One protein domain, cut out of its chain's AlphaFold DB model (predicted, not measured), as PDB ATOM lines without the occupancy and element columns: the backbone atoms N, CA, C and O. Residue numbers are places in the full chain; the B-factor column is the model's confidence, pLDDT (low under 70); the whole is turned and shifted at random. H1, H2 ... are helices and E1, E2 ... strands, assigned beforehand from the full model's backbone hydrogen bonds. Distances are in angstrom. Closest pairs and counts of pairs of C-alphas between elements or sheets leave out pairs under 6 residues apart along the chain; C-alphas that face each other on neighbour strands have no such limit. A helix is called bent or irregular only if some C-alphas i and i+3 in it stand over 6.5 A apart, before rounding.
ATOM      1  N   SER A 163     285.615 303.728 244.998       78.94
ATOM      2  CA  SER A 163     286.699 303.857 244.025       78.94
ATOM      3  C   SER A 163     286.982 305.318 243.678       78.94
ATOM      4  O   SER A 163     288.054 305.616 243.156       78.94
ATOM      5  N   SER A 164     286.039 306.235 243.945       72.44
ATOM      6  CA  SER A 164     286.319 307.665 243.859       72.44
ATOM      7  C   SER A 164     287.254 308.046 245.001       72.44
ATOM      8  O   SER A 164     287.068 307.621 246.141       72.44
ATOM      9  N   GLY A 165     288.247 308.878 244.695       68.12
ATOM     10  CA  GLY A 165     289.106 309.494 245.703       68.12
ATOM     11  C   GLY A 165     288.386 310.559 246.529       68.12
ATOM     12  O   GLY A 165     289.050 311.324 247.203       68.12
ATOM     13  N   ASP A 166     287.059 310.645 246.482       75.81
ATOM     14  CA  ASP A 166     286.299 311.633 247.238       75.81
ATOM     15  C   ASP A 166     285.742 310.999 248.506       75.81
ATOM     16  O   ASP A 166     285.261 309.862 248.501       75.81
ATOM     17  N   LEU A 167     285.788 311.751 249.606       73.31
ATOM     18  CA  LEU A 167     285.206 311.297 250.858       73.31
ATOM     19  C   LEU A 167     283.670 311.297 250.738       73.31
ATOM     20  O   LEU A 167     283.097 312.304 250.313       73.31
ATOM     21  N   PRO A 168     282.975 310.218 251.142       75.19
ATOM     22  CA  PRO A 168     281.518 310.199 251.132       75.19
ATOM     23  C   PRO A 168     280.936 311.347 251.963       75.19
ATOM     24  O   PRO A 168     281.345 311.565 253.104       75.19
ATOM     25  N   SER A 169     279.939 312.044 251.416       72.56
ATOM     26  CA  SER A 169     279.279 313.171 252.093       72.56
ATOM     27  C   SER A 169     278.466 312.748 253.319       72.56
ATOM     28  O   SER A 169     278.242 313.550 254.227       72.56
ATOM     29  N   HIS A 170     278.024 311.489 253.361       78.50
ATOM     30  CA  HIS A 170     277.206 310.959 254.442       78.50
ATOM     31  C   HIS A 170     277.867 309.735 255.084       78.50
ATOM     32  O   HIS A 170     278.173 308.768 254.379       78.50
ATOM     33  N   PRO A 171     278.066 309.744 256.417       83.94
ATOM     34  CA  PRO A 171     278.555 308.577 257.130       83.94
ATOM     35  C   PRO A 171     277.512 307.457 257.108       83.94
ATOM     36  O   PRO A 171     276.306 307.690 256.983       83.94
ATOM     37  N   VAL A 172     277.973 306.222 257.285       86.50
ATOM     38  CA  VAL A 172     277.081 305.076 257.473       86.50
ATOM     39  C   VAL A 172     276.275 305.231 258.760       86.50
ATOM     40  O   VAL A 172     276.664 305.943 259.689       86.50
ATOM     41  N   SER A 173     275.132 304.546 258.843       87.69
ATOM     42  CA  SER A 173     274.331 304.597 260.065       87.69
ATOM     43  C   SER A 173     275.144 304.101 261.262       87.69
ATOM     44  O   SER A 173     275.953 303.181 261.139       87.69
ATOM     45  N   ARG A 174     274.889 304.673 262.444       83.25
ATOM     46  CA  ARG A 174     275.590 304.311 263.686       83.25
ATOM     47  C   ARG A 174     275.656 302.797 263.908       83.25
ATOM     48  O   ARG A 174     276.710 302.273 264.236       83.25
ATOM     49  N   GLN A 175     274.555 302.087 263.666       83.06
ATOM     50  CA  GLN A 175     274.510 300.632 263.814       83.06
ATOM     51  C   GLN A 175     275.466 299.910 262.849       83.06
ATOM     52  O   GLN A 175     276.061 298.906 263.226       83.06
ATOM     53  N   GLN A 176     275.611 300.381 261.607       87.25
ATOM     54  CA  GLN A 176     276.556 299.791 260.649       87.25
ATOM     55  C   GLN A 176     278.001 300.137 260.998       87.25
ATOM     56  O   GLN A 176     278.866 299.270 260.901       87.25
ATOM     57  N   TYR A 177     278.239 301.367 261.461       85.81
ATOM     58  CA  TYR A 177     279.544 301.792 261.952       85.81
ATOM     59  C   TYR A 177     280.014 300.897 263.102       85.81
ATOM     60  O   TYR A 177     281.110 300.356 263.041       85.81
ATOM     61  N   GLU A 178     279.164 300.680 264.112       81.06
ATOM     62  CA  GLU A 178     279.472 299.836 265.275       81.06
ATOM     63  C   GLU A 178     279.842 298.400 264.850       81.06
ATOM     64  O   GLU A 178     280.854 297.870 265.306       81.06
ATOM     65  N   LYS A 179     279.096 297.803 263.904       84.06
ATOM     66  CA  LYS A 179     279.402 296.465 263.363       84.06
ATOM     67  C   LYS A 179     280.796 296.389 262.731       84.06
ATOM     68  O   LYS A 179     281.533 295.441 262.988       84.06
ATOM     69  N   ILE A 180     281.161 297.359 261.892       85.31
ATOM     70  CA  ILE A 180     282.448 297.328 261.180       85.31
ATOM     71  C   ILE A 180     283.609 297.756 262.063       85.31
ATOM     72  O   ILE A 180     284.685 297.172 261.976       85.31
ATOM     73  N   HIS A 181     283.414 298.756 262.914       78.56
ATOM     74  CA  HIS A 181     284.477 299.281 263.756       78.56
ATOM     75  C   HIS A 181     285.069 298.190 264.655       78.56
ATOM     76  O   HIS A 181     286.291 298.039 264.716       78.56
ATOM     77  N   ASP A 182     284.224 297.377 265.295       70.94
ATOM     78  CA  ASP A 182     284.688 296.257 266.116       70.94
ATOM     79  C   ASP A 182     285.406 295.193 265.283       70.94
ATOM     80  O   ASP A 182     286.465 294.708 265.690       70.94
ATOM     81  N   PHE A 183     284.886 294.883 264.090       77.44
ATOM     82  CA  PHE A 183     285.530 293.961 263.152       77.44
ATOM     83  C   PHE A 183     286.943 294.408 262.789       77.44
ATOM     84  O   PHE A 183     287.899 293.650 262.931       77.44
ATOM     85  N   VAL A 184     287.075 295.651 262.328       80.06
ATOM     86  CA  VAL A 184     288.336 296.230 261.866       80.06
ATOM     87  C   VAL A 184     289.327 296.330 263.023       80.06
ATOM     88  O   VAL A 184     290.500 295.999 262.861       80.06
ATOM     89  N   THR A 185     288.853 296.704 264.212       71.94
ATOM     90  CA  THR A 185     289.677 296.751 265.425       71.94
ATOM     91  C   THR A 185     290.246 295.372 265.762       71.94
ATOM     92  O   THR A 185     291.452 295.231 265.971       71.94
ATOM     93  N   ALA A 192     298.835 293.313 263.626       55.00
ATOM     94  CA  ALA A 192     299.846 294.318 263.954       55.00
ATOM     95  C   ALA A 192     299.683 294.848 265.395       55.00
ATOM     96  O   ALA A 192     298.915 295.778 265.638       55.00
ATOM     97  N   PRO A 193     300.428 294.315 266.385       49.06
ATOM     98  CA  PRO A 193     300.355 294.802 267.763       49.06
ATOM     99  C   PRO A 193     301.012 296.180 267.982       49.06
ATOM    100  O   PRO A 193     300.830 296.754 269.052       49.06
ATOM    101  N   SER A 194     301.791 296.696 267.023       45.88
ATOM    102  CA  SER A 194     302.667 297.867 267.199       45.88
ATOM    103  C   SER A 194     302.225 299.150 266.485       45.88
ATOM    104  O   SER A 194     302.865 300.177 266.686       45.88
ATOM    105  N   SER A 195     301.165 299.131 265.671       45.06
ATOM    106  CA  SER A 195     300.776 300.278 264.830       45.06
ATOM    107  C   SER A 195     299.281 300.596 264.892       45.06
ATOM    108  O   SER A 195     298.652 300.805 263.860       45.06
ATOM    109  N   LEU A 196     298.689 300.602 266.087       49.31
ATOM    110  CA  LEU A 196     297.334 301.128 266.270       49.31
ATOM    111  C   LEU A 196     297.417 302.650 266.449       49.31
ATOM    112  O   LEU A 196     297.934 303.094 267.482       49.31
ATOM    113  N   PRO A 197     296.928 303.464 265.493       44.66
ATOM    114  CA  PRO A 197     296.734 304.883 265.732       44.66
ATOM    115  C   PRO A 197     295.656 305.054 266.810       44.66
ATOM    116  O   PRO A 197     294.766 304.222 266.978       44.66
ATOM    117  N   LEU A 198     295.820 306.106 267.606       42.84
ATOM    118  CA  LEU A 198     295.155 306.340 268.884       42.84
ATOM    119  C   LEU A 198     293.625 306.150 268.881       42.84
ATOM    120  O   LEU A 198     292.940 306.673 268.014       42.84
ATOM    121  N   TYR A 224     294.102 321.435 276.077       90.50
ATOM    122  CA  TYR A 224     294.928 321.085 274.920       90.50
ATOM    123  C   TYR A 224     294.944 322.195 273.861       90.50
ATOM    124  O   TYR A 224     296.013 322.560 273.369       90.50
ATOM    125  N   ALA A 225     293.774 322.745 273.522       87.94
ATOM    126  CA  ALA A 225     293.659 323.834 272.558       87.94
ATOM    127  C   ALA A 225     294.397 325.091 273.044       87.94
ATOM    128  O   ALA A 225     295.141 325.708 272.282       87.94
ATOM    129  N   GLN A 226     294.256 325.430 274.327       88.56
ATOM    130  CA  GLN A 226     294.940 326.564 274.936       88.56
ATOM    131  C   GLN A 226     296.461 326.375 274.922       88.56
ATOM    132  O   GLN A 226     297.172 327.256 274.444       88.56
ATOM    133  N   ALA A 227     296.962 325.213 275.352       91.12
ATOM    134  CA  ALA A 227     298.394 324.916 275.322       91.12
ATOM    135  C   ALA A 227     298.973 325.008 273.899       91.12
ATOM    136  O   ALA A 227     300.080 325.512 273.699       91.12
ATOM    137  N   GLN A 228     298.219 324.557 272.889       88.00
ATOM    138  CA  GLN A 228     298.632 324.669 271.492       88.00
ATOM    139  C   GLN A 228     298.676 326.133 271.020       88.00
ATOM    140  O   GLN A 228     299.628 326.525 270.338       88.00
ATOM    141  N   ASN A 229     297.685 326.945 271.397       87.75
ATOM    142  CA  ASN A 229     297.633 328.371 271.068       87.75
ATOM    143  C   ASN A 229     298.780 329.152 271.723       87.75
ATOM    144  O   ASN A 229     299.434 329.954 271.055       87.75
ATOM    145  N   GLU A 230     299.073 328.874 272.995       88.62
ATOM    146  CA  GLU A 230     300.193 329.471 273.731       88.62
ATOM    147  C   GLU A 230     301.538 329.098 273.099       88.62
ATOM    148  O   GLU A 230     302.365 329.973 272.838       88.62
ATOM    149  N   ALA A 231     301.738 327.821 272.755       89.94
ATOM    150  CA  ALA A 231     302.948 327.367 272.069       89.94
ATOM    151  C   ALA A 231     303.119 328.015 270.682       89.94
ATOM    152  O   ALA A 231     304.243 328.237 270.227       89.94
ATOM    153  N   ALA A 232     302.013 328.332 270.002       87.88
ATOM    154  CA  ALA A 232     302.019 328.999 268.707       87.88
ATOM    155  C   ALA A 232     302.148 330.530 268.793       87.88
ATOM    156  O   ALA A 232     302.353 331.154 267.751       87.88
ATOM    157  N   ARG A 233     302.067 331.140 269.989       89.50
ATOM    158  CA  ARG A 233     302.097 332.604 270.188       89.50
ATOM    159  C   ARG A 233     303.283 333.279 269.514       89.50
ATOM    160  O   ARG A 233     303.127 334.291 268.840       89.50
ATOM    161  N   THR A 234     304.454 332.663 269.616       88.38
ATOM    162  CA  THR A 234     305.701 333.161 269.018       88.38
ATOM    163  C   THR A 234     305.646 333.305 267.495       88.38
ATOM    164  O   THR A 234     306.451 334.043 266.934       88.38
ATOM    165  N   LYS A 235     304.712 332.626 266.814       87.19
ATOM    166  CA  LYS A 235     304.570 332.671 265.351       87.19
ATOM    167  C   LYS A 235     303.794 333.889 264.856       87.19
ATOM    168  O   LYS A 235     304.038 334.334 263.739       87.19
ATOM    169  N   TRP A 236     302.846 334.389 265.648       88.12
ATOM    170  CA  TRP A 236     301.932 335.462 265.243       88.12
ATOM    171  C   TRP A 236     302.108 336.755 266.048       88.12
ATOM    172  O   TRP A 236     301.716 337.818 265.570       88.12
ATOM    173  N   ASP A 237     302.725 336.704 267.233       87.12
ATOM    174  CA  ASP A 237     302.969 337.877 268.083       87.12
ATOM    175  C   ASP A 237     304.228 338.645 267.643       87.12
ATOM    176  O   ASP A 237     305.217 338.761 268.367       87.12
ATOM    177  N   ALA A 238     304.213 339.136 266.402       78.06
ATOM    178  CA  ALA A 238     305.277 339.984 265.882       78.06
ATOM    179  C   ALA A 238     305.154 341.411 266.465       78.06
ATOM    180  O   ALA A 238     304.061 341.992 266.431       78.06
ATOM    181  N   PRO A 239     306.252 342.010 266.968       73.31
ATOM    182  CA  PRO A 239     306.223 343.335 267.596       73.31
ATOM    183  C   PRO A 239     305.907 344.467 266.606       73.31
ATOM    184  O   PRO A 239     305.449 345.529 267.018       73.31
ATOM    185  N   ASP A 240     306.092 344.224 265.308       73.44
ATOM    186  CA  ASP A 240     305.998 345.249 264.264       73.44
ATOM    187  C   ASP A 240     304.564 345.468 263.744       73.44
ATOM    188  O   ASP A 240     304.319 346.352 262.922       73.44
ATOM    189  N   ILE A 241     303.592 344.669 264.201       72.06
ATOM    190  CA  ILE A 241     302.203 344.760 263.737       72.06
ATOM    191  C   ILE A 241     301.424 345.741 264.621       72.06
ATOM    192  O   ILE A 241     300.996 345.411 265.728       72.06
ATOM    193  N   HIS A 242     301.195 346.948 264.101       78.19
ATOM    194  CA  HIS A 242     300.338 347.944 264.739       78.19
ATOM    195  C   HIS A 242     298.859 347.671 264.429       78.19
ATOM    196  O   HIS A 242     298.414 347.821 263.293       78.19
ATOM    197  N   ILE A 243     298.096 347.281 265.450       81.94
ATOM    198  CA  ILE A 243     296.705 346.817 265.307       81.94
ATOM    199  C   ILE A 243     295.675 347.944 265.463       81.94
ATOM    200  O   ILE A 243     294.568 347.841 264.944       81.94
ATOM    201  N   GLN A 244     296.010 349.044 266.143       81.44
ATOM    202  CA  GLN A 244     295.054 350.142 266.281       81.44
ATOM    203  C   GLN A 244     294.933 350.897 264.949       81.44
ATOM    204  O   GLN A 244     295.853 351.598 264.522       81.44
ATOM    205  N   CYS A 245     293.790 350.723 264.298       77.12
ATOM    206  CA  CYS A 245     293.401 351.398 263.067       77.12
ATOM    207  C   CYS A 245     292.920 352.827 263.385       77.12
ATOM    208  O   CYS A 245     292.300 353.048 264.425       77.12
ATOM    209  N   ARG A 246     293.220 353.810 262.524       78.00
ATOM    210  CA  ARG A 246     292.856 355.223 262.774       78.00
ATOM    211  C   ARG A 246     291.354 355.452 262.628       78.00
ATOM    212  O   ARG A 246     290.794 356.320 263.281       78.00
ATOM    213  N   GLU A 247     290.735 354.653 261.778       80.50
ATOM    214  CA  GLU A 247     289.319 354.621 261.453       80.50
ATOM    215  C   GLU A 247     288.493 353.983 262.584       80.50
ATOM    216  O   GLU A 247     287.276 354.157 262.646       80.50
ATOM    217  N   LEU A 248     289.153 353.270 263.506       83.50
ATOM    218  CA  LEU A 248     288.523 352.689 264.681       83.50
ATOM    219  C   LEU A 248     288.607 353.663 265.866       83.50
ATOM    220  O   LEU A 248     289.624 353.751 266.553       83.50
ATOM    221  N   ASN A 249     287.503 354.362 266.132       82.50
ATOM    222  CA  ASN A 249     287.407 355.331 267.232       82.50
ATOM    223  C   ASN A 249     287.526 354.690 268.628       82.50
ATOM    224  O   ASN A 249     287.836 355.369 269.607       82.50
ATOM    225  N   THR A 250     287.249 353.391 268.746       85.00
ATOM    226  CA  THR A 250     287.341 352.638 269.999       85.00
ATOM    227  C   THR A 250     288.725 352.018 270.174       85.00
ATOM    228  O   THR A 250     289.298 351.437 269.253       85.00
ATOM    229  N   MET A 251     289.266 352.116 271.390       89.12
ATOM    230  CA  MET A 251     290.565 351.534 271.731       89.12
ATOM    231  C   MET A 251     290.428 350.042 272.038       89.12
ATOM    232  O   MET A 251     289.657 349.658 272.922       89.12
ATOM    233  N   LEU A 252     291.210 349.216 271.343       90.38
ATOM    234  CA  LEU A 252     291.276 347.778 271.602       90.38
ATOM    235  C   LEU A 252     291.995 347.492 272.926       90.38
ATOM    236  O   LEU A 252     293.026 348.086 273.248       90.38
ATOM    237  N   ARG A 253     291.460 346.547 273.701       91.94
ATOM    238  CA  ARG A 253     292.109 346.038 274.919       91.94
ATOM    239  C   ARG A 253     293.262 345.092 274.558       91.94
ATOM    240  O   ARG A 253     293.238 344.513 273.475       91.94
ATOM    241  N   PRO A 254     294.228 344.847 275.465       91.31
ATOM    242  CA  PRO A 254     295.388 344.001 275.166       91.31
ATOM    243  C   PRO A 254     295.042 342.609 274.616       91.31
ATOM    244  O   PRO A 254     295.634 342.177 273.637       91.31
ATOM    245  N   TYR A 255     294.030 341.941 275.177       90.88
ATOM    246  CA  TYR A 255     293.593 340.630 274.681       90.88
ATOM    247  C   TYR A 255     292.946 340.704 273.286       90.88
ATOM    248  O   TYR A 255     293.123 339.800 272.480       90.88
ATOM    249  N   GLN A 256     292.254 341.806 272.973       91.94
ATOM    250  CA  GLN A 256     291.653 342.034 271.654       91.94
ATOM    251  C   GLN A 256     292.745 342.297 270.616       91.94
ATOM    252  O   GLN A 256     292.656 341.834 269.484       91.94
ATOM    253  N   VAL A 257     293.811 343.004 271.004       91.56
ATOM    254  CA  VAL A 257     294.998 343.189 270.158       91.56
ATOM    255  C   VAL A 257     295.630 341.839 269.821       91.56
ATOM    256  O   VAL A 257     295.922 341.590 268.652       91.56
ATOM    257  N   ASP A 258     295.797 340.958 270.810       91.31
ATOM    258  CA  ASP A 258     296.322 339.603 270.604       91.31
ATOM    259  C   ASP A 258     295.422 338.785 269.658       91.31
ATOM    260  O   ASP A 258     295.920 338.189 268.700       91.31
ATOM    261  N   ALA A 259     294.099 338.821 269.860       92.44
ATOM    262  CA  ALA A 259     293.133 338.145 268.993       92.44
ATOM    263  C   ALA A 259     293.230 338.626 267.536       92.44
ATOM    264  O   ALA A 259     293.298 337.817 266.608       92.44
ATOM    265  N   VAL A 260     293.310 339.942 267.315       92.75
ATOM    266  CA  VAL A 260     293.411 340.511 265.964       92.75
ATOM    267  C   VAL A 260     294.764 340.204 265.319       92.75
ATOM    268  O   VAL A 260     294.792 339.869 264.137       92.75
ATOM    269  N   LYS A 261     295.879 340.231 266.065       92.62
ATOM    270  CA  LYS A 261     297.187 339.770 265.551       92.62
ATOM    271  C   LYS A 261     297.117 338.323 265.077       92.62
ATOM    272  O   LYS A 261     297.583 338.015 263.978       92.62
ATOM    273  N   TRP A 262     296.523 337.447 265.888       92.12
ATOM    274  CA  TRP A 262     296.340 336.044 265.536       92.12
ATOM    275  C   TRP A 262     295.491 335.900 264.270       92.12
ATOM    276  O   TRP A 262     295.941 335.265 263.319       92.12
ATOM    277  N   MET A 263     294.317 336.537 264.202       93.06
ATOM    278  CA  MET A 263     293.449 336.468 263.019       93.06
ATOM    279  C   MET A 263     294.144 336.996 261.759       93.06
ATOM    280  O   MET A 263     294.088 336.363 260.707       93.06
ATOM    281  N   LEU A 264     294.872 338.108 261.871       91.62
ATOM    282  CA  LEU A 264     295.605 338.696 260.754       91.62
ATOM    283  C   LEU A 264     296.704 337.761 260.240       91.62
ATOM    284  O   LEU A 264     296.893 337.619 259.032       91.62
ATOM    285  N   HIS A 265     297.416 337.093 261.148       91.06
ATOM    286  CA  HIS A 265     298.365 336.047 260.782       91.06
ATOM    287  C   HIS A 265     297.656 334.886 260.067       91.06
ATOM    288  O   HIS A 265     298.123 334.417 259.033       91.06
ATOM    289  N   ARG A 266     296.497 334.451 260.568       90.06
ATOM    290  CA  ARG A 266     295.712 333.363 259.971       90.06
ATOM    291  C   ARG A 266     295.209 333.667 258.560       90.06
ATOM    292  O   ARG A 266     295.150 332.748 257.754       90.06
ATOM    293  N   GLU A 267     294.862 334.913 258.251       89.94
ATOM    294  CA  GLU A 267     294.427 335.312 256.902       89.94
ATOM    295  C   GLU A 267     295.588 335.523 255.925       89.94
ATOM    296  O   GLU A 267     295.425 335.355 254.718       89.94
ATOM    297  N   ARG A 268     296.772 335.898 256.424       87.38
ATOM    298  CA  ARG A 268     297.945 336.198 255.583       87.38
ATOM    299  C   ARG A 268     298.833 334.991 255.304       87.38
ATOM    300  O   ARG A 268     299.669 335.056 254.405       87.38
ATOM    301  N   HIS A 269     298.682 333.919 256.072       86.25
ATOM    302  CA  HIS A 269     299.521 332.736 255.968       86.25
ATOM    303  C   HIS A 269     298.681 331.491 255.704       86.25
ATOM    304  O   HIS A 269     297.729 331.193 256.423       86.25
ATOM    305  N   HIS A 270     299.091 330.721 254.698       83.38
ATOM    306  CA  HIS A 270     298.550 329.390 254.473       83.38
ATOM    307  C   HIS A 270     299.086 328.428 255.531       83.38
ATOM    308  O   HIS A 270     300.278 328.414 255.846       83.38
ATOM    309  N   LEU A 271     298.194 327.609 256.073       82.69
ATOM    310  CA  LEU A 271     298.583 326.490 256.913       82.69
ATOM    311  C   LEU A 271     298.954 325.315 256.035       82.69
ATOM    312  O   LEU A 271     298.148 324.880 255.224       82.69
ATOM    313  N   THR A 272     300.125 324.748 256.277       83.88
ATOM    314  CA  THR A 272     300.471 323.442 255.726       83.88
ATOM    315  C   THR A 272     300.138 322.375 256.751       83.88
ATOM    316  O   THR A 272     300.592 322.446 257.900       83.88
ATOM    317  N   ILE A 273     299.343 321.389 256.350       84.00
ATOM    318  CA  ILE A 273     299.030 320.240 257.194       84.00
ATOM    319  C   ILE A 273     299.989 319.092 256.869       84.00
ATOM    320  O   ILE A 273     300.271 318.800 255.708       84.00
ATOM    321  N   ASP A 274     300.458 318.389 257.903       89.06
ATOM    322  CA  ASP A 274     301.085 317.079 257.720       89.06
ATOM    323  C   ASP A 274     300.015 316.062 257.295       89.06
ATOM    324  O   ASP A 274     299.299 315.484 258.121       89.06
ATOM    325  N   LYS A 275     299.884 315.888 255.978       88.69
ATOM    326  CA  LYS A 275     298.872 315.027 255.361       88.69
ATOM    327  C   LYS A 275     299.016 313.576 255.810       88.69
ATOM    328  O   LYS A 275     298.002 312.935 256.060       88.69
ATOM    329  N   ASN A 276     300.243 313.082 255.991       88.25
ATOM    330  CA  ASN A 276     300.487 311.707 256.435       88.25
ATOM    331  C   ASN A 276     299.936 311.487 257.846       88.25
ATOM    332  O   ASN A 276     299.166 310.559 258.071       88.25
ATOM    333  N   CYS A 277     300.229 312.411 258.763       85.44
ATOM    334  CA  CYS A 277     299.683 312.378 260.120       85.44
ATOM    335  C   CYS A 277     298.144 312.444 260.141       85.44
ATOM    336  O   CYS A 277     297.510 311.809 260.985       85.44
ATOM    337  N   MET A 278     297.524 313.197 259.224       84.62
ATOM    338  CA  MET A 278     296.063 313.217 259.097       84.62
ATOM    339  C   MET A 278     295.516 311.900 258.558       84.62
ATOM    340  O   MET A 278     294.559 311.371 259.124       84.62
ATOM    341  N   TYR A 279     296.136 311.338 257.518       86.81
ATOM    342  CA  TYR A 279     295.731 310.048 256.975       86.81
ATOM    343  C   TYR A 279     295.781 308.952 258.039       86.81
ATOM    344  O   TYR A 279     294.787 308.255 258.220       86.81
ATOM    345  N   ASP A 280     296.865 308.885 258.814       83.12
ATOM    346  CA  ASP A 280     297.041 307.907 259.895       83.12
ATOM    347  C   ASP A 280     295.962 308.013 260.986       83.12
ATOM    348  O   ASP A 280     295.634 307.030 261.651       83.12
ATOM    349  N   LYS A 281     295.402 309.210 261.199       80.75
ATOM    350  CA  LYS A 281     294.352 309.456 262.201       80.75
ATOM    351  C   LYS A 281     292.939 309.249 261.669       80.75
ATOM    352  O   LYS A 281     292.036 309.004 262.463       80.75
ATOM    353  N   MET A 282     292.724 309.416 260.368       83.62
ATOM    354  CA  MET A 282     291.392 309.384 259.750       83.62
ATOM    355  C   MET A 282     291.092 308.040 259.080       83.62
ATOM    356  O   MET A 282     289.918 307.693 258.920       83.62
ATOM    357  N   PHE A 283     292.127 307.286 258.702       86.81
ATOM    358  CA  PHE A 283     292.003 306.057 257.928       86.81
ATOM    359  C   PHE A 283     292.831 304.921 258.517       86.81
ATOM    360  O   PHE A 283     293.990 305.082 258.885       86.81
ATOM    361  N   LEU A 284     292.233 303.734 258.544       86.94
ATOM    362  CA  LEU A 284     292.906 302.499 258.923       86.94
ATOM    363  C   LEU A 284     293.258 301.708 257.663       86.94
ATOM    364  O   LEU A 284     292.374 301.383 256.871       86.94
ATOM    365  N   SER A 285     294.536 301.374 257.478       88.44
ATOM    366  CA  SER A 285     294.990 300.540 256.360       88.44
ATOM    367  C   SER A 285     294.746 299.056 256.641       88.44
ATOM    368  O   SER A 285     295.238 298.525 257.637       88.44
ATOM    369  N   LEU A 286     294.050 298.367 255.741       86.25
ATOM    370  CA  LEU A 286     293.739 296.943 255.835       86.25
ATOM    371  C   LEU A 286     294.434 296.188 254.702       86.25
ATOM    372  O   LEU A 286     294.160 296.411 253.526       86.25
ATOM    373  N   GLN A 287     295.346 295.294 255.081       85.44
ATOM    374  CA  GLN A 287     296.121 294.459 254.164       85.44
ATOM    375  C   GLN A 287     295.360 293.176 253.844       85.44
ATOM    376  O   GLN A 287     295.288 292.274 254.686       85.44
ATOM    377  N   LEU A 288     294.811 293.073 252.635       83.81
ATOM    378  CA  LEU A 288     294.034 291.907 252.237       83.81
ATOM    379  C   LEU A 288     294.954 290.680 252.088       83.81
ATOM    380  O   LEU A 288     295.994 290.769 251.433       83.81
ATOM    381  N   PRO A 289     294.614 289.529 252.702       74.38
ATOM    382  CA  PRO A 289     295.547 288.421 252.901       74.38
ATOM    383  C   PRO A 289     295.975 287.744 251.596       74.38
ATOM    384  O   PRO A 289     297.104 287.276 251.501       74.38
ATOM    385  N   VAL A 290     295.062 287.652 250.627       76.06
ATOM    386  CA  VAL A 290     295.262 286.877 249.393       76.06
ATOM    387  C   VAL A 290     295.695 287.781 248.244       76.06
ATOM    388  O   VAL A 290     296.659 287.485 247.549       76.06
ATOM    389  N   ALA A 291     295.032 288.925 248.093       74.19
ATOM    390  CA  ALA A 291     295.221 289.817 246.955       74.19
ATOM    391  C   ALA A 291     296.472 290.711 247.025       74.19
ATOM    392  O   ALA A 291     296.748 291.424 246.066       74.19
ATOM    393  N   GLN A 292     297.182 290.750 248.167       75.75
ATOM    394  CA  GLN A 292     298.240 291.742 248.453       75.75
ATOM    395  C   GLN A 292     297.802 293.196 248.176       75.75
ATOM    396  O   GLN A 292     298.616 294.077 247.900       75.75
ATOM    397  N   LYS A 293     296.492 293.444 248.245       84.38
ATOM    398  CA  LYS A 293     295.859 294.738 248.018       84.38
ATOM    399  C   LYS A 293     295.612 295.413 249.361       84.38
ATOM    400  O   LYS A 293     295.243 294.757 250.336       84.38
ATOM    401  N   VAL A 294     295.788 296.729 249.400       88.75
ATOM    402  CA  VAL A 294     295.449 297.550 250.566       88.75
ATOM    403  C   VAL A 294     294.119 298.227 250.306       88.75
ATOM    404  O   VAL A 294     293.921 298.811 249.244       88.75
ATOM    405  N   ILE A 295     293.227 298.164 251.284       91.12
ATOM    406  CA  ILE A 295     292.032 299.003 251.326       91.12
ATOM    407  C   ILE A 295     292.062 299.845 252.596       91.12
ATOM    408  O   ILE A 295     292.670 299.459 253.595       91.12
ATOM    409  N   TYR A 296     291.399 300.990 252.571       90.00
ATOM    410  CA  TYR A 296     291.357 301.924 253.686       90.00
ATOM    411  C   TYR A 296     289.960 301.959 254.288       90.00
ATOM    412  O   TYR A 296     288.969 302.035 253.566       90.00
ATOM    413  N   PHE A 297     289.873 301.923 255.613       89.75
ATOM    414  CA  PHE A 297     288.631 302.138 256.342       89.75
ATOM    415  C   PHE A 297     288.619 303.547 256.938       89.75
ATOM    416  O   PHE A 297     289.497 303.893 257.726       89.75
ATOM    417  N   SER A 298     287.632 304.362 256.566       88.38
ATOM    418  CA  SER A 298     287.463 305.716 257.097       88.38
ATOM    419  C   SER A 298     286.804 305.679 258.474       88.38
ATOM    420  O   SER A 298     285.643 305.292 258.600       88.38
ATOM    421  N   ILE A 299     287.506 306.164 259.497       84.94
ATOM    422  CA  ILE A 299     286.982 306.263 260.870       84.94
ATOM    423  C   ILE A 299     285.881 307.334 260.956       84.94
ATOM    424  O   ILE A 299     284.992 307.269 261.796       84.94
ATOM    425  N   LEU A 300     285.898 308.321 260.058       82.06
ATOM    426  CA  LEU A 300     284.918 309.409 260.057       82.06
ATOM    427  C   LEU A 300     283.589 309.009 259.419       82.06
ATOM    428  O   LEU A 300     282.528 309.360 259.928       82.06
ATOM    429  N   THR A 301     283.644 308.287 258.297       84.75
ATOM    430  CA  THR A 301     282.438 307.929 257.534       84.75
ATOM    431  C   THR A 301     281.991 306.487 257.748       84.75
ATOM    432  O   THR A 301     280.845 306.159 257.451       84.75
ATOM    433  N   GLY A 302     282.860 305.616 258.268       87.19
ATOM    434  CA  GLY A 302     282.600 304.185 258.415       87.19
ATOM    435  C   GLY A 302     282.541 303.420 257.096       87.19
ATOM    436  O   GLY A 302     281.854 302.405 257.018       87.19
ATOM    437  N   THR A 303     283.204 303.917 256.051       88.25
ATOM    438  CA  THR A 303     283.200 303.327 254.704       88.25
ATOM    439  C   THR A 303     284.570 302.767 254.323       88.25
ATOM    440  O   THR A 303     285.589 303.119 254.926       88.25
ATOM    441  N   PHE A 304     284.589 301.884 253.321       91.44
ATOM    442  CA  PHE A 304     285.815 301.351 252.728       91.44
ATOM    443  C   PHE A 304     286.172 302.117 251.455       91.44
ATOM    444  O   PHE A 304     285.285 302.518 250.704       91.44
ATOM    445  N   MET A 305     287.464 302.294 251.188       90.94
ATOM    446  CA  MET A 305     287.967 303.000 250.007       90.94
ATOM    447  C   MET A 305     289.220 302.318 249.461       90.94
ATOM    448  O   MET A 305     290.012 301.765 250.228       90.94
ATOM    449  N   GLU A 306     289.420 302.369 248.144       90.56
ATOM    450  CA  GLU A 306     290.645 301.834 247.518       90.56
ATOM    451  C   GLU A 306     291.800 302.837 247.555       90.56
ATOM    452  O   GLU A 306     292.960 302.453 247.698       90.56
ATOM    453  N   HIS A 307     291.483 304.129 247.475       90.19
ATOM    454  CA  HIS A 307     292.460 305.209 247.451       90.19
ATOM    455  C   HIS A 307     292.150 306.236 248.536       90.19
ATOM    456  O   HIS A 307     290.989 306.530 248.821       90.19
ATOM    457  N   LEU A 308     293.201 306.772 249.158       89.69
ATOM    458  CA  LEU A 308     293.062 307.866 250.113       89.69
ATOM    459  C   LEU A 308     292.662 309.148 249.369       89.69
ATOM    460  O   LEU A 308     293.250 309.442 248.325       89.69
ATOM    461  N   PRO A 309     291.699 309.920 249.897       88.94
ATOM    462  CA  PRO A 309     291.246 311.137 249.251       88.94
ATOM    463  C   PRO A 309     292.335 312.204 249.288       88.94
ATOM    464  O   PRO A 309     293.070 312.264 250.279       88.94
ATOM    465  N   PRO A 310     292.469 313.064 248.265       86.75
ATOM    466  CA  PRO A 310     293.426 314.157 248.316       86.75
ATOM    467  C   PRO A 310     293.038 315.106 249.455       86.75
ATOM    468  O   PRO A 310     291.941 315.654 249.484       86.75
ATOM    469  N   LEU A 311     293.938 315.279 250.424       86.50
ATOM    470  CA  LEU A 311     293.772 316.293 251.459       86.50
ATOM    471  C   LEU A 311     294.351 317.608 250.947       86.50
ATOM    472  O   LEU A 311     295.546 317.697 250.638       86.50
ATOM    473  N   GLU A 312     293.501 318.620 250.860       84.19
ATOM    474  CA  GLU A 312     293.909 319.987 250.563       84.19
ATOM    475  C   GLU A 312     294.334 320.709 251.838       84.19
ATOM    476  O   GLU A 312     293.872 320.404 252.943       84.19
ATOM    477  N   ASP A 313     295.257 321.654 251.682       84.75
ATOM    478  CA  ASP A 313     295.584 322.555 252.775       84.75
ATOM    479  C   ASP A 313     294.381 323.476 253.029       84.75
ATOM    480  O   ASP A 313     293.710 323.906 252.087       84.75
ATOM    481  N   PRO A 314     294.064 323.770 254.296       83.38
ATOM    482  CA  PRO A 314     292.876 324.525 254.637       83.38
ATOM    483  C   PRO A 314     293.009 325.963 254.136       83.38
ATOM    484  O   PRO A 314     294.105 326.537 254.088       83.38
ATOM    485  N   CYS A 315     291.865 326.565 253.821       82.50
ATOM    486  CA  CYS A 315     291.808 327.977 253.478       82.50
ATOM    487  C   CYS A 315     292.378 328.855 254.617       82.50
ATOM    488  O   CYS A 315     292.295 328.484 255.798       82.50
ATOM    489  N   PRO A 316     292.972 330.018 254.281       86.12
ATOM    490  CA  PRO A 316     293.352 331.014 255.275       86.12
ATOM    491  C   PRO A 316     292.172 331.405 256.168       86.12
ATOM    492  O   PRO A 316     291.016 331.383 255.750       86.12
ATOM    493  N   GLY A 317     292.476 331.791 257.404       88.12
ATOM    494  CA  GLY A 317     291.485 332.107 258.431       88.12
ATOM    495  C   GLY A 317     291.445 331.067 259.547       88.12
ATOM    496  O   GLY A 317     292.393 330.304 259.758       88.12
ATOM    497  N   GLY A 318     290.379 331.058 260.340       88.88
ATOM    498  CA  GLY A 318     290.273 330.177 261.499       88.88
ATOM    499  C   GLY A 318     288.994 330.384 262.297       88.88
ATOM    500  O   GLY A 318     288.109 331.136 261.902       88.88
ATOM    501  N   ILE A 319     288.912 329.696 263.435       90.44
ATOM    502  CA  ILE A 319     287.773 329.767 264.350       90.44
ATOM    503  C   ILE A 319     288.183 330.610 265.558       90.44
ATOM    504  O   ILE A 319     289.067 330.208 266.313       90.44
ATOM    505  N   LEU A 320     287.530 331.757 265.746       90.44
ATOM    506  CA  LEU A 320     287.673 332.588 266.941       90.44
ATOM    507  C   LEU A 320     286.618 332.173 267.979       90.44
ATOM    508  O   LEU A 320     285.435 332.492 267.836       90.44
ATOM    509  N   ALA A 321     287.043 331.441 269.009       88.38
ATOM    510  CA  ALA A 321     286.162 330.796 269.989       88.38
ATOM    511  C   ALA A 321     286.354 331.331 271.421       88.38
ATOM    512  O   ALA A 321     286.488 330.561 272.367       88.38
ATOM    513  N   ASP A 322     286.349 332.655 271.573       86.62
ATOM    514  CA  ASP A 322     286.487 333.313 272.877       86.62
ATOM    515  C   ASP A 322     285.180 333.327 273.682       86.62
ATOM    516  O   ASP A 322     284.078 333.257 273.119       86.62
ATOM    517  N   GLU A 323     285.287 333.504 275.004       85.50
ATOM    518  CA  GLU A 323     284.130 333.660 275.889       85.50
ATOM    519  C   GLU A 323     283.198 334.803 275.435       85.50
ATOM    520  O   GLU A 323     283.580 335.778 274.767       85.50
ATOM    521  N   MET A 324     281.907 334.664 275.742       84.56
ATOM    522  CA  MET A 324     280.922 335.695 275.418       84.56
ATOM    523  C   MET A 324     281.216 336.991 276.184       84.56
ATOM    524  O   MET A 324     281.611 336.963 277.344       84.56
ATOM    525  N   GLY A 325     281.022 338.139 275.532       90.06
ATOM    526  CA  GLY A 325     281.264 339.453 276.143       90.06
ATOM    527  C   GLY A 325     282.684 340.017 275.987       90.06
ATOM    528  O   GLY A 325     282.889 341.177 276.326       90.06
ATOM    529  N   LEU A 326     283.635 339.277 275.401       88.50
ATOM    530  CA  LEU A 326     285.002 339.776 275.141       88.50
ATOM    531  C   LEU A 326     285.117 340.724 273.929       88.50
ATOM    532  O   LEU A 326     286.150 341.336 273.694       88.50
ATOM    533  N   GLY A 327     284.028 340.943 273.189       90.06
ATOM    534  CA  GLY A 327     284.016 341.931 272.106       90.06
ATOM    535  C   GLY A 327     284.521 341.414 270.757       90.06
ATOM    536  O   GLY A 327     285.019 342.211 269.970       90.06
ATOM    537  N   LYS A 328     284.294 340.128 270.448       92.75
ATOM    538  CA  LYS A 328     284.570 339.500 269.138       92.75
ATOM    539  C   LYS A 328     284.125 340.324 267.929       92.75
ATOM    540  O   LYS A 328     284.809 340.368 266.916       92.75
ATOM    541  N   THR A 329     282.995 341.022 268.033       91.62
ATOM    542  CA  THR A 329     282.524 341.919 266.969       91.62
ATOM    543  C   THR A 329     283.529 343.030 266.679       91.62
ATOM    544  O   THR A 329     283.832 343.298 265.522       91.62
ATOM    545  N   LEU A 330     284.066 343.662 267.724       91.56
ATOM    546  CA  LEU A 330     285.054 344.725 267.583       91.56
ATOM    547  C   LEU A 330     286.376 344.184 267.019       91.56
ATOM    548  O   LEU A 330     286.994 344.839 266.185       91.56
ATOM    549  N   GLU A 331     286.774 342.979 267.429       93.81
ATOM    550  CA  GLU A 331     287.965 342.291 266.918       93.81
ATOM    551  C   GLU A 331     287.843 341.987 265.416       93.81
ATOM    552  O   GLU A 331     288.757 342.279 264.649       93.81
ATOM    553  N   VAL A 332     286.695 341.471 264.966       92.88
ATOM    554  CA  VAL A 332     286.441 341.209 263.539       92.88
ATOM    555  C   VAL A 332     286.393 342.509 262.732       92.88
ATOM    556  O   VAL A 332     286.960 342.570 261.645       92.88
ATOM    557  N   ILE A 333     285.782 343.576 263.258       91.81
ATOM    558  CA  ILE A 333     285.796 344.893 262.599       91.81
ATOM    559  C   ILE A 333     287.236 345.395 262.440       91.81
ATOM    560  O   ILE A 333     287.615 345.837 261.355       91.81
ATOM    561  N   ALA A 334     288.056 345.296 263.489       91.88
ATOM    562  CA  ALA A 334     289.459 345.684 263.424       91.88
ATOM    563  C   ALA A 334     290.232 344.870 262.371       91.88
ATOM    564  O   ALA A 334     290.996 345.447 261.601       91.88
ATOM    565  N   LEU A 335     289.995 343.557 262.283       91.88
ATOM    566  CA  LEU A 335     290.590 342.699 261.255       91.88
ATOM    567  C   LEU A 335     290.226 343.152 259.835       91.88
ATOM    568  O   LEU A 335     291.123 343.317 259.011       91.88
ATOM    569  N   ILE A 336     288.939 343.412 259.569       90.44
ATOM    570  CA  ILE A 336     288.453 343.875 258.256       90.44
ATOM    571  C   ILE A 336     289.162 345.169 257.838       90.44
ATOM    572  O   ILE A 336     289.574 345.309 256.687       90.44
ATOM    573  N   LEU A 337     289.333 346.108 258.772       88.44
ATOM    574  CA  LEU A 337     290.013 347.377 258.507       88.44
ATOM    575  C   LEU A 337     291.527 347.203 258.271       88.44
ATOM    576  O   LEU A 337     292.117 347.951 257.496       88.44
ATOM    577  N   LEU A 338     292.161 346.218 258.914       88.44
ATOM    578  CA  LEU A 338     293.601 345.942 258.797       88.44
ATOM    579  C   LEU A 338     293.973 345.053 257.601       88.44
ATOM    580  O   LEU A 338     295.137 345.030 257.181       88.44
ATOM    581  N   ASN A 339     293.016 344.297 257.067       87.25
ATOM    582  CA  ASN A 339     293.197 343.432 255.907       87.25
ATOM    583  C   ASN A 339     292.082 343.645 254.870       87.25
ATOM    584  O   ASN A 339     291.341 342.711 254.556       87.25
ATOM    585  N   PRO A 340     291.944 344.867 254.320       82.50
ATOM    586  CA  PRO A 340     290.908 345.149 253.343       82.50
ATOM    587  C   PRO A 340     291.131 344.323 252.075       82.50
ATOM    588  O   PRO A 340     292.262 344.033 251.665       82.50
ATOM    589  N   TRP A 341     290.033 343.964 251.419       75.12
ATOM    590  CA  TRP A 341     290.094 343.168 250.205       75.12
ATOM    591  C   TRP A 341     290.736 343.960 249.055       75.12
ATOM    592  O   TRP A 341     290.182 344.940 248.563       75.12
ATOM    593  N   ARG A 342     291.920 343.515 248.619       69.44
ATOM    594  CA  ARG A 342     292.778 344.240 247.662       69.44
ATOM    595  C   ARG A 342     292.177 344.408 246.267       69.44
ATOM    596  O   ARG A 342     292.541 345.342 245.567       69.44
TER     597      ARG A 342
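This is residues 163 to 185, 192 to 198 and 224 to 342 of the 448 residues of the protein "SNF2_N domain-containing protein" of Opisthorchis viverrini (UniProt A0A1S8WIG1). Two small lobes sit at the ends of a long, loose model, joined by two thin stretches of chain, residues 269 to 274 and residues 309 to 316. One lobe holds the hairpin E1 and E2, with H4 leading into it and H1 near it; the other holds H3 and H5 packed together, with the last residue of H2 meeting H3. The printed part has 149 residues, with five named helices and two named strands in the order H1, H2, H3, H4, E1, E2, H5. The strands make an antiparallel sheet, E1 - E2; the class is mostly helix, though under half of the residues are in named elements. The whole is only just loose, close to extended, with a radius of gyration of the C-alphas of 21.8 A and spans of 70 by 31 by 28 A.

Look first at E1, residues 283 to 287, and E2, residues 294 to 298, an antiparallel hairpin whose directions stand at 152 degrees. Between them N 286 and O 295 are 2.8 A apart and N 284 and O 297 2.9 A, both within hydrogen-bond range. Residues 296 to 297 of E2 also pair, antiparallel, with residues 304 to 305. H4, residues 275 to 282, joins E1 by a tight link. H1, residues 174 to 185, is only just apart from each strand, at 8.1 A. H3, residues 254 to 268, touches H5, residues 328 to 338, at a steep tilt of 52 degrees, the same way; their closest C-alphas, of Val 260 and Glu 331, are 5.8 A apart. H2, residues 224 to 236, only just touches H3, with 3 pairs of C-alphas within 8 A, made by its residue 236 alone; the closest are those of Trp 236 and Trp 262, 5.6 A apart, and the lines are about perpendicular at 75 degrees. H2 is irregular: C-alphas 231 and 234 are 7.1 A apart. Every O i to N i+4 pair is within hydrogen-bond range in H3, H4 and H5, against 7 of 8 in H1 and 6 of 9 in H2.

Find C-alpha 174 at (275.590, 304.311, 263.686); from there H1 runs 16.1 A to residue 185. H2 covers 18.7 A, and H3, the longest helix by residues, 21.2 A. E1 starts at C-alpha 283, (292.003, 306.057, 257.928), and spans 12.9 A; E2 spans 13.2 A. H4 is 10.3 A long. H5 runs 15.2 A and ends at C-alpha 338, (293.601, 345.942, 258.797).

The C-alphas farthest apart, of Asn 249 and Val 290, are 71.2 A apart. Residues 186 to 191 are cut out, with 10.6 A from C-alpha 185 to 192, and residues 199 to 223, with 15.9 A from C-alpha 198 to 224. The links H2 to H3 and E2 to H5 are long. Mean pLDDT of the printed part is 83.6; look for values under 70 at residue 165, residues 192 to 198 and residue 342.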